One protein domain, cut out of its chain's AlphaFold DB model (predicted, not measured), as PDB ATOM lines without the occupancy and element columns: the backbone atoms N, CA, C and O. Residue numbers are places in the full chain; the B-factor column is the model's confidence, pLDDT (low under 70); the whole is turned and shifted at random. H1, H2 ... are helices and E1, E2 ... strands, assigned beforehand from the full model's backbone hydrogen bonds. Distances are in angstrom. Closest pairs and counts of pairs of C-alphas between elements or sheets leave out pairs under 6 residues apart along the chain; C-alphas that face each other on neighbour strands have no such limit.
ATOM      1  N   GLU A  15     107.465 128.160 168.066       97.06
ATOM      2  CA  GLU A  15     108.863 128.436 168.396       97.06
ATOM      3  C   GLU A  15     109.734 128.393 167.139       97.06
ATOM      4  O   GLU A  15     109.680 127.436 166.364       97.06
ATOM      5  N   ILE A  16     110.522 129.447 166.934       97.31
ATOM      6  CA  ILE A  16     111.401 129.609 165.776       97.31
ATOM      7  C   ILE A  16     112.816 129.920 166.262       97.31
ATOM      8  O   ILE A  16     113.047 130.931 166.924       97.31
ATOM      9  N   ASP A  17     113.771 129.077 165.886       96.56
ATOM     10  CA  ASP A  17     115.194 129.335 166.093       96.56
ATOM     11  C   ASP A  17     115.783 130.011 164.848       96.56
ATOM     12  O   ASP A  17     115.927 129.397 163.788       96.56
ATOM     13  N   LEU A  18     116.123 131.297 164.972       96.19
ATOM     14  CA  LEU A  18     116.627 132.104 163.859       96.19
ATOM     15  C   LEU A  18     118.049 131.720 163.429       96.19
ATOM     16  O   LEU A  18     118.456 132.058 162.317       96.19
ATOM     17  N   SER A  19     118.794 130.985 164.259       93.31
ATOM     18  CA  SER A  19     120.134 130.502 163.907       93.31
ATOM     19  C   SER A  19     120.125 129.401 162.839       93.31
ATOM     20  O   SER A  19     121.155 129.149 162.215       93.31
ATOM     21  N   GLN A  20     118.964 128.780 162.598       94.69
ATOM     22  CA  GLN A  20     118.783 127.722 161.599       94.69
ATOM     23  C   GLN A  20     118.627 128.261 160.168       94.69
ATOM     24  O   GLN A  20     118.674 127.492 159.208       94.69
ATOM     25  N   TYR A  21     118.444 129.573 160.003       95.06
ATOM     26  CA  TYR A  21     118.283 130.216 158.700       95.06
ATOM     27  C   TYR A  21     119.626 130.720 158.170       95.06
ATOM     28  O   TYR A  21     120.487 131.184 158.921       95.06
ATOM     29  N   THR A  22     119.805 130.662 156.848       94.81
ATOM     30  CA  THR A  22     120.984 131.263 156.208       94.81
ATOM     31  C   THR A  22     120.914 132.776 156.357       94.81
ATOM     32  O   THR A  22     119.962 133.404 155.906       94.81
ATOM     33  N   SER A  23     121.920 133.357 157.008       94.75
ATOM     34  CA  SER A  23     121.972 134.787 157.309       94.75
ATOM     35  C   SER A  23     123.094 135.478 156.539       94.75
ATOM     36  O   SER A  23     124.179 134.920 156.376       94.75
ATOM     37  N   ASP A  24     122.835 136.712 156.111       95.81
ATOM     38  CA  ASP A  24     123.791 137.646 155.508       95.81
ATOM     39  C   ASP A  24     124.516 138.526 156.541       95.81
ATOM     40  O   ASP A  24     125.287 139.418 156.181       95.81
ATOM     41  N   GLY A  25     124.288 138.282 157.835       95.44
ATOM     42  CA  GLY A  25     124.879 139.064 158.908       95.44
ATOM     43  C   GLY A  25     126.403 138.993 158.903       95.44
ATOM     44  O   GLY A  25     127.005 137.920 158.921       95.44
ATOM     45  N   THR A  26     127.057 140.153 158.931       94.94
ATOM     46  CA  THR A  26     128.519 140.242 158.820       94.94
ATOM     47  C   THR A  26     129.247 140.236 160.162       94.94
ATOM     48  O   THR A  26     130.461 140.409 160.171       94.94
ATOM     49  N   GLY A  27     128.534 140.147 161.290       91.69
ATOM     50  CA  GLY A  27     129.132 140.239 162.630       91.69
ATOM     51  C   GLY A  27     129.734 141.613 162.928       91.69
ATOM     52  O   GLY A  27     130.698 141.721 163.676       91.69
ATOM     53  N   GLN A  28     129.216 142.667 162.290       88.31
ATOM     54  CA  GLN A  28     129.693 144.020 162.547       88.31
ATOM     55  C   GLN A  28     129.268 144.461 163.945       88.31
ATOM     56  O   GLN A  28     128.077 144.515 164.244       88.31
ATOM     57  N   GLU A  29     130.241 144.881 164.742       85.50
ATOM     58  CA  GLU A  29     129.998 145.480 166.047       85.50
ATOM     59  C   GLU A  29     129.858 147.004 165.953       85.50
ATOM     60  O   GLU A  29     130.339 147.655 165.016       85.50
ATOM     61  N   CYS A  30     129.203 147.606 166.948       79.81
ATOM     62  CA  CYS A  30     129.210 149.055 167.081       79.81
ATOM     63  C   CYS A  30     130.536 149.522 167.701       79.81
ATOM     64  O   CYS A  30     130.826 149.215 168.851       79.81
ATOM     65  N   MET A  31     131.319 150.325 166.974       72.62
ATOM     66  CA  MET A  31     132.615 150.841 167.453       72.62
ATOM     67  C   MET A  31     132.503 152.044 168.416       72.62
ATOM     68  O   MET A  31     133.498 152.715 168.681       72.62
ATOM     69  N   ASN A  32     131.309 152.372 168.926       72.19
ATOM     70  CA  ASN A  32     131.096 153.569 169.747       72.19
ATOM     71  C   ASN A  32     131.072 153.252 171.251       72.19
ATOM     72  O   ASN A  32     130.346 152.375 171.705       72.19
ATOM     73  N   SER A  39     121.624 141.329 175.339       95.56
ATOM     74  CA  SER A  39     121.678 139.869 175.356       95.56
ATOM     75  C   SER A  39     120.869 139.294 174.188       95.56
ATOM     76  O   SER A  39     119.943 139.928 173.673       95.56
ATOM     77  N   SER A  40     121.192 138.060 173.793       96.12
ATOM     78  CA  SER A  40     120.404 137.320 172.803       96.12
ATOM     79  C   SER A  40     118.932 137.217 173.206       96.12
ATOM     80  O   SER A  40     118.066 137.399 172.362       96.12
ATOM     81  N   GLU A  41     118.653 136.968 174.487       97.12
ATOM     82  CA  GLU A  41     117.292 136.847 175.021       97.12
ATOM     83  C   GLU A  41     116.493 138.138 174.823       97.12
ATOM     84  O   GLU A  41     115.448 138.114 174.178       97.12
ATOM     85  N   THR A  42     117.030 139.284 175.250       96.44
ATOM     86  CA  THR A  42     116.372 140.588 175.077       96.44
ATOM     87  C   THR A  42     116.139 140.919 173.602       96.44
ATOM     88  O   THR A  42     115.066 141.395 173.227       96.44
ATOM     89  N   PHE A  43     117.104 140.613 172.731       97.38
ATOM     90  CA  PHE A  43     116.927 140.845 171.300       97.38
ATOM     91  C   PHE A  43     115.816 139.956 170.707       97.38
ATOM     92  O   PHE A  43     115.003 140.425 169.906       97.38
ATOM     93  N   LEU A  44     115.731 138.687 171.120       98.25
ATOM     94  CA  LEU A  44     114.678 137.761 170.689       98.25
ATOM     95  C   LEU A  44     113.293 138.170 171.212       98.25
ATOM     96  O   LEU A  44     112.315 138.068 170.469       98.25
ATOM     97  N   GLU A  45     113.200 138.696 172.435       97.75
ATOM     98  CA  GLU A  45     111.966 139.273 172.982       97.75
ATOM     99  C   GLU A  45     111.488 140.461 172.135       97.75
ATOM    100  O   GLU A  45     110.328 140.506 171.708       97.75
ATOM    101  N   HIS A  46     112.389 141.398 171.816       97.06
ATOM    102  CA  HIS A  46     112.069 142.538 170.959       97.06
ATOM    103  C   HIS A  46     111.646 142.100 169.553       97.06
ATOM    104  O   HIS A  46     110.668 142.623 169.007       97.06
ATOM    105  N   LEU A  47     112.345 141.126 168.962       97.56
ATOM    106  CA  LEU A  47     111.987 140.560 167.662       97.56
ATOM    107  C   LEU A  47     110.609 139.909 167.693       97.56
ATOM    108  O   LEU A  47     109.800 140.184 166.811       97.56
ATOM    109  N   THR A  48     110.324 139.104 168.714       98.00
ATOM    110  CA  THR A  48     109.042 138.414 168.890       98.00
ATOM    111  C   THR A  48     107.905 139.424 168.979       98.00
ATOM    112  O   THR A  48     106.914 139.330 168.251       98.00
ATOM    113  N   HIS A  49     108.074 140.450 169.817       97.12
ATOM    114  CA  HIS A  49     107.100 141.522 169.958       97.12
ATOM    115  C   HIS A  49     106.847 142.235 168.622       97.12
ATOM    116  O   HIS A  49     105.698 142.380 168.195       97.12
ATOM    117  N   ILE A  50     107.906 142.652 167.925       96.00
ATOM    118  CA  ILE A  50     107.796 143.361 166.648       96.00
ATOM    119  C   ILE A  50     107.180 142.481 165.558       96.00
ATOM    120  O   ILE A  50     106.320 142.959 164.820       96.00
ATOM    121  N   PHE A  51     107.577 141.213 165.449       96.19
ATOM    122  CA  PHE A  51     107.065 140.311 164.417       96.19
ATOM    123  C   PHE A  51     105.569 140.079 164.551       96.19
ATOM    124  O   PHE A  51     104.840 140.131 163.556       96.19
ATOM    125  N   ASN A  52     105.111 139.870 165.781       96.44
ATOM    126  CA  ASN A  52     103.707 139.621 166.059       96.44
ATOM    127  C   ASN A  52     102.865 140.901 165.924       96.44
ATOM    128  O   ASN A  52     101.776 140.854 165.360       96.44
ATOM    129  N   THR A  53     103.367 142.061 166.365       95.75
ATOM    130  CA  THR A  53     102.598 143.325 166.332       95.75
ATOM    131  C   THR A  53     102.584 144.023 164.971       95.75
ATOM    132  O   THR A  53     101.634 144.737 164.664       95.75
ATOM    133  N   ARG A  54     103.613 143.833 164.134       93.19
ATOM    134  CA  ARG A  54     103.710 144.444 162.792       93.19
ATOM    135  C   ARG A  54     103.167 143.555 161.670       93.19
ATOM    136  O   ARG A  54     103.208 143.962 160.516       93.19
ATOM    137  N   GLY A  55     102.686 142.352 161.990       93.00
ATOM    138  CA  GLY A  55     102.161 141.392 161.014       93.00
ATOM    139  C   GLY A  55     103.226 140.587 160.261       93.00
ATOM    140  O   GLY A  55     102.868 139.717 159.473       93.00
ATOM    141  N   TYR A  56     104.521 140.800 160.528       95.44
ATOM    142  CA  TYR A  56     105.602 140.041 159.887       95.44
ATOM    143  C   TYR A  56     105.514 138.537 160.170       95.44
ATOM    144  O   TYR A  56     105.806 137.738 159.285       95.44
ATOM    145  N   ALA A  57     105.061 138.144 161.366       94.19
ATOM    146  CA  ALA A  57     104.844 136.740 161.713       94.19
ATOM    147  C   ALA A  57     103.795 136.079 160.802       94.19
ATOM    148  O   ALA A  57     104.006 134.979 160.293       94.19
ATOM    149  N   MET A  58     102.701 136.789 160.511       93.94
ATOM    150  CA  MET A  58     101.674 136.308 159.589       93.94
ATOM    151  C   MET A  58     102.197 136.221 158.154       93.94
ATOM    152  O   MET A  58     101.911 135.241 157.475       93.94
ATOM    153  N   THR A  59     102.996 137.193 157.708       92.88
ATOM    154  CA  THR A  59     103.603 137.175 156.367       92.88
ATOM    155  C   THR A  59     104.586 136.021 156.186       92.88
ATOM    156  O   THR A  59     104.551 135.349 155.161       92.88
ATOM    157  N   ALA A  60     105.466 135.788 157.163       94.06
ATOM    158  CA  ALA A  60     106.538 134.802 157.039       94.06
ATOM    159  C   ALA A  60     106.097 133.372 157.402       94.06
ATOM    160  O   ALA A  60     106.597 132.414 156.820       94.06
ATOM    161  N   PHE A  61     105.165 133.213 158.350       93.81
ATOM    162  CA  PHE A  61     104.816 131.907 158.930       93.81
ATOM    163  C   PHE A  61     103.311 131.601 158.943       93.81
ATOM    164  O   PHE A  61     102.905 130.488 159.284       93.81
ATOM    165  N   GLY A  62     102.453 132.575 158.620       95.38
ATOM    166  CA  GLY A  62     100.995 132.417 158.674       95.38
ATOM    167  C   GLY A  62     100.419 132.279 160.089       95.38
ATOM    168  O   GLY A  62      99.259 131.894 160.234       95.38
ATOM    169  N   ARG A  63     101.211 132.549 161.134       95.12
ATOM    170  CA  ARG A  63     100.819 132.459 162.551       95.12
ATOM    171  C   ARG A  63     101.736 133.302 163.435       95.12
ATOM    172  O   ARG A  63     102.794 133.735 162.990       95.12
ATOM    173  N   TYR A  64     101.348 133.493 164.697       96.06
ATOM    174  CA  TYR A  64     102.220 134.104 165.703       96.06
ATOM    175  C   TYR A  64     103.412 133.207 166.039       96.06
ATOM    176  O   TYR A  64     103.301 131.977 166.052       96.06
ATOM    177  N   VAL A  65     104.538 133.843 166.350       96.69
ATOM    178  CA  VAL A  65     105.805 133.166 166.641       96.69
ATOM    179  C   VAL A  65     106.362 133.559 167.999       96.69
ATOM    180  O   VAL A  65     106.008 134.603 168.547       96.69
ATOM    181  N   ASN A  66     107.253 132.723 168.514       97.88
ATOM    182  CA  ASN A  66     108.139 133.005 169.631       97.88
ATOM    183  C   ASN A  66     109.571 132.698 169.180       97.88
ATOM    184  O   ASN A  66     109.870 131.552 168.843       97.88
ATOM    185  N   PHE A  67     110.446 133.699 169.114       97.94
ATOM    186  CA  PHE A  67     111.833 133.453 168.726       97.94
ATOM    187  C   PHE A  67     112.642 132.938 169.913       97.94
ATOM    188  O   PHE A  67     112.603 133.521 170.994       97.94
ATOM    189  N   VAL A  68     113.385 131.852 169.704       97.31
ATOM    190  CA  VAL A  68     114.105 131.128 170.761       97.31
ATOM    191  C   VAL A  68     115.568 130.885 170.388       97.31
ATOM    192  O   VAL A  68     115.968 131.064 169.238       97.31
ATOM    193  N   ASN A  69     116.357 130.450 171.374       96.19
ATOM    194  CA  ASN A  69     117.775 130.077 171.295       96.19
ATOM    195  C   ASN A  69     118.741 131.197 170.895       96.19
ATOM    196  O   ASN A  69     119.607 131.572 171.686       96.19
ATOM    197  N   SER A  70     118.682 131.685 169.657       94.88
ATOM    198  CA  SER A  70     119.686 132.611 169.131       94.88
ATOM    199  C   SER A  70     119.146 133.525 168.026       94.88
ATOM    200  O   SER A  70     118.335 133.086 167.210       94.88
ATOM    201  N   PRO A  71     119.607 134.793 167.960       95.69
ATOM    202  CA  PRO A  71     119.290 135.700 166.861       95.69
ATOM    203  C   PRO A  71     119.876 135.226 165.521       95.69
ATOM    204  O   PRO A  71     120.730 134.332 165.494       95.69
ATOM    205  N   PRO A  72     119.492 135.866 164.401       95.50
ATOM    206  CA  PRO A  72     120.111 135.620 163.105       95.50
ATOM    207  C   PRO A  72     121.627 135.823 163.182       95.50
ATOM    208  O   PRO A  72     122.110 136.825 163.723       95.50
ATOM    209  N   LYS A  73     122.382 134.863 162.645       96.69
ATOM    210  CA  LYS A  73     123.843 134.850 162.745       96.69
ATOM    211  C   LYS A  73     124.444 136.155 162.213       96.69
ATOM    212  O   LYS A  73     124.159 136.574 161.102       96.69
ATOM    213  N   GLY A  74     125.322 136.774 163.000       96.12
ATOM    214  CA  GLY A  74     126.035 137.988 162.596       96.12
ATOM    215  C   GLY A  74     125.248 139.291 162.761       96.12
ATOM    216  O   GLY A  74     125.764 140.335 162.358       96.12
ATOM    217  N   TYR A  75     124.057 139.245 163.369       97.19
ATOM    218  CA  TYR A  75     123.310 140.422 163.806       97.19
ATOM    219  C   TYR A  75     123.353 140.590 165.324       97.19
ATOM    220  O   TYR A  75     123.324 139.621 166.081       97.19
ATOM    221  N   THR A  76     123.400 141.837 165.786       96.12
ATOM    222  CA  THR A  76     123.396 142.162 167.219       96.12
ATOM    223  C   THR A  76     122.648 143.463 167.462       96.12
ATOM    224  O   THR A  76     122.815 144.443 166.729       96.12
ATOM    225  N   GLU A  77     121.816 143.471 168.500       95.75
ATOM    226  CA  GLU A  77     121.135 144.667 168.974       95.75
ATOM    227  C   GLU A  77     122.005 145.425 169.983       95.75
ATOM    228  O   GLU A  77     122.619 144.842 170.873       95.75
ATOM    229  N   TYR A 101     122.888 146.045 164.302       95.50
ATOM    230  CA  TYR A 101     124.069 145.982 163.440       95.50
ATOM    231  C   TYR A 101     124.207 144.590 162.825       95.50
ATOM    232  O   TYR A 101     123.633 143.632 163.336       95.50
ATOM    233  N   GLY A 102     124.957 144.495 161.724       95.38
ATOM    234  CA  GLY A 102     125.222 143.235 161.022       95.38
ATOM    235  C   GLY A 102     124.911 143.260 159.527       95.38
ATOM    236  O   GLY A 102     125.391 142.399 158.807       95.38
ATOM    237  N   HIS A 103     124.166 144.252 159.032       96.31
ATOM    238  CA  HIS A 103     123.769 144.299 157.623       96.31
ATOM    239  C   HIS A 103     124.976 144.440 156.663       96.31
ATOM    240  O   HIS A 103     125.877 145.241 156.948       96.31
ATOM    241  N   PRO A 104     124.985 143.768 155.491       94.75
ATOM    242  CA  PRO A 104     126.072 143.851 154.507       94.75
ATOM    243  C   PRO A 104     126.470 145.269 154.076       94.75
ATOM    244  O   PRO A 104     127.649 145.534 153.855       94.75
ATOM    245  N   SER A 105     125.515 146.208 154.035       92.44
ATOM    246  CA  SER A 105     125.762 147.628 153.702       92.44
ATOM    247  C   SER A 105     126.590 148.401 154.738       92.44
ATOM    248  O   SER A 105     126.883 149.579 154.538       92.44
ATOM    249  N   LYS A 106     126.930 147.771 155.866       91.31
ATOM    250  CA  LYS A 106     127.668 148.340 157.001       91.31
ATOM    251  C   LYS A 106     126.967 149.459 157.772       91.31
ATOM    252  O   LYS A 106     127.527 150.016 158.721       91.31
ATOM    253  N   LYS A 107     125.720 149.767 157.413       92.38
ATOM    254  CA  LYS A 107     124.851 150.696 158.141       92.38
ATOM    255  C   LYS A 107     123.984 149.928 159.152       92.38
ATOM    256  O   LYS A 107     123.548 148.820 158.845       92.38
ATOM    257  N   PRO A 108     123.685 150.499 160.331       93.56
ATOM    258  CA  PRO A 108     122.757 149.884 161.271       93.56
ATOM    259  C   PRO A 108     121.296 150.178 160.917       93.56
ATOM    260  O   PRO A 108     120.953 151.264 160.435       93.56
ATOM    261  N   PHE A 109     120.403 149.261 161.281       94.69
ATOM    262  CA  PHE A 109     118.981 149.568 161.388       94.69
ATOM    263  C   PHE A 109     118.747 150.433 162.627       94.69
ATOM    264  O   PHE A 109     119.203 150.102 163.717       94.69
ATOM    265  N   LYS A 110     117.999 151.531 162.476       92.38
ATOM    266  CA  LYS A 110     117.703 152.480 163.570       92.38
ATOM    267  C   LYS A 110     116.578 152.027 164.518       92.38
ATOM    268  O   LYS A 110     116.061 152.847 165.267       92.38
ATOM    269  N   SER A 111     116.129 150.780 164.386       92.69
ATOM    270  CA  SER A 111     115.183 150.105 165.281       92.69
ATOM    271  C   SER A 111     115.040 148.631 164.896       92.69
ATOM    272  O   SER A 111     115.235 148.265 163.732       92.69
ATOM    273  N   VAL A 112     114.588 147.804 165.843       94.88
ATOM    274  CA  VAL A 112     114.195 146.404 165.587       94.88
ATOM    275  C   VAL A 112     113.061 146.314 164.566       94.88
ATOM    276  O   VAL A 112     113.064 145.438 163.711       94.88
ATOM    277  N   ALA A 113     112.124 147.269 164.574       93.88
ATOM    278  CA  ALA A 113     111.021 147.319 163.610       93.88
ATOM    279  C   ALA A 113     111.491 147.433 162.151       93.88
ATOM    280  O   ALA A 113     110.907 146.805 161.269       93.88
ATOM    281  N   ARG A 114     112.546 148.224 161.900       95.12
ATOM    282  CA  ARG A 114     113.155 148.351 160.567       95.12
ATOM    283  C   ARG A 114     113.936 147.099 160.185       95.12
ATOM    284  O   ARG A 114     113.866 146.680 159.036       95.12
ATOM    285  N   PHE A 115     114.641 146.501 161.145       97.31
ATOM    286  CA  PHE A 115     115.302 145.218 160.931       97.31
ATOM    287  C   PHE A 115     114.296 144.100 160.626       97.31
ATOM    288  O   PHE A 115     114.575 143.255 159.787       97.31
ATOM    289  N   GLY A 116     113.102 144.127 161.224       96.81
ATOM    290  CA  GLY A 116     112.088 143.090 161.035       96.81
ATOM    291  C   GLY A 116     111.708 142.843 159.572       96.81
ATOM    292  O   GLY A 116     111.552 141.694 159.178       96.81
ATOM    293  N   GLN A 117     111.661 143.888 158.739       95.12
ATOM    294  CA  GLN A 117     111.423 143.742 157.297       95.12
ATOM    295  C   GLN A 117     112.563 142.988 156.588       95.12
ATOM    296  O   GLN A 117     112.311 142.164 155.712       95.12
ATOM    297  N   HIS A 118     113.814 143.251 156.977       97.50
ATOM    298  CA  HIS A 118     114.971 142.504 156.473       97.50
ATOM    299  C   HIS A 118     114.930 141.054 156.947       97.50
ATOM    300  O   HIS A 118     115.117 140.137 156.153       97.50
ATOM    301  N   LEU A 119     114.596 140.844 158.225       97.94
ATOM    302  CA  LEU A 119     114.470 139.511 158.795       97.94
ATOM    303  C   LEU A 119     113.421 138.678 158.054       97.94
ATOM    304  O   LEU A 119     113.702 137.522 157.794       97.94
ATOM    305  N   VAL A 120     112.286 139.247 157.621       97.38
ATOM    306  CA  VAL A 120     111.320 138.526 156.760       97.38
ATOM    307  C   VAL A 120     112.002 137.930 155.522       97.38
ATOM    308  O   VAL A 120     111.779 136.765 155.208       97.38
ATOM    309  N   SER A 121     112.878 138.688 154.861       96.56
ATOM    310  CA  SER A 121     113.599 138.210 153.672       96.56
ATOM    311  C   SER A 121     114.610 137.109 154.016       96.56
ATOM    312  O   SER A 121     114.739 136.149 153.264       96.56
ATOM    313  N   ILE A 122     115.260 137.186 155.187       97.19
ATOM    314  CA  ILE A 122     116.121 136.107 155.713       97.19
ATOM    315  C   ILE A 122     115.314 134.816 155.915       97.19
ATOM    316  O   ILE A 122     115.722 133.763 155.433       97.19
ATOM    317  N   VAL A 123     114.169 134.873 156.609       96.88
ATOM    318  CA  VAL A 123     113.373 133.662 156.902       96.88
ATOM    319  C   VAL A 123     112.711 133.067 155.661       96.88
ATOM    320  O   VAL A 123     112.547 131.850 155.601       96.88
ATOM    321  N   LEU A 124     112.371 133.890 154.666       95.00
ATOM    322  CA  LEU A 124     111.873 133.424 153.366       95.00
ATOM    323  C   LEU A 124     112.991 132.937 152.427       95.00
ATOM    324  O   LEU A 124     112.693 132.312 151.413       95.00
ATOM    325  N   GLY A 125     114.261 133.205 152.754       93.62
ATOM    326  CA  GLY A 125     115.400 132.886 151.892       93.62
ATOM    327  C   GLY A 125     115.465 133.728 150.612       93.62
ATOM    328  O   GLY A 125     116.044 133.278 149.630       93.62
TER     329      GLY A 125
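This is residues 15 to 32, 39 to 77 and 101 to 125 of the 157 residues of the protein "Clr2_transil domain-containing protein" of Aureobasidium melanogenum CBS 110374 (UniProt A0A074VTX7). Look first for a helical end and a loop end: H2 and H3 lie side by side, and the longer H1 is about perpendicular to both, its residues 46 to 51 packing on residues 112 to 116 of H3. The short strand E1 runs beside H1, with residues 15 to 16 paired parallel to it, while loops, among them residues 26 to 32 and 101 to 107, make the other end of the longest axis. The printed part has 82 residues, with named elements in the order H1, H2, E1, H3; it is mostly helix by its named elements, which hold 36 residues, under half. It is compact, with a radius of gyration of the C-alphas of 11.8 A, yet only just elongated, spanning 37 by 24 by 22 A.

Find C-alpha 40 at (120.404, 137.320, 172.803); from there H1, residues 40 to 53, runs 19.9 A to C-alpha 53 at (102.598, 143.325, 166.332). After it come H2, residues 56 to 61, and the strand E1, residues 65 to 67. Past the second cut, look for H3, residues 112 to 124, which runs 18.0 A and ends with C-alpha 124 at (111.873, 133.424, 153.366).

Start at H1, whose residues 46 to 51 alone touch residues 112 to 116 of H3; the closest C-alphas, of Ile 50 and Ala 113, are 5.9 A apart. The lines of H1 and H3 are about perpendicular, at 85 degrees. Look next at Phe 51 and Ala 57, whose C-alphas, 5.0 A apart, are the closest of H1 and H2; these two helices only just touch, only at the corner, with 3 pairs of C-alphas within 8 A, and are about perpendicular at 84 degrees. H2 touches H3, where the closest C-alphas, of Ala 60 and Val 120, are 6.1 A apart; they run the same way at a shallow tilt of 18 degrees. Back at H1, the C-alphas of Leu 44 and Phe 67 are its closest to E1, 5.5 A apart. E1 pairs with no named strand, and E1 and H3 are apart. In H1 and H2 every O i to N i+4 pair is within hydrogen-bond range, in H3 6 of 9.

The C-alphas of Asn 32 and Gly 62 are the two farthest apart, at 38.4 A. Two cuts interrupt the printed part: residues 33 to 38 are not printed, with 17.5 A between C-alphas 32 and 39, and residues 78 to 100 are not printed, with 6.4 A between C-alphas 77 and 101. The links H1 to H2 and H2 to E1 are tight, and the link E1 to H3 runs across the second cut. The mean pLDDT of the printed part is 94.6, and no printed residue is under 70.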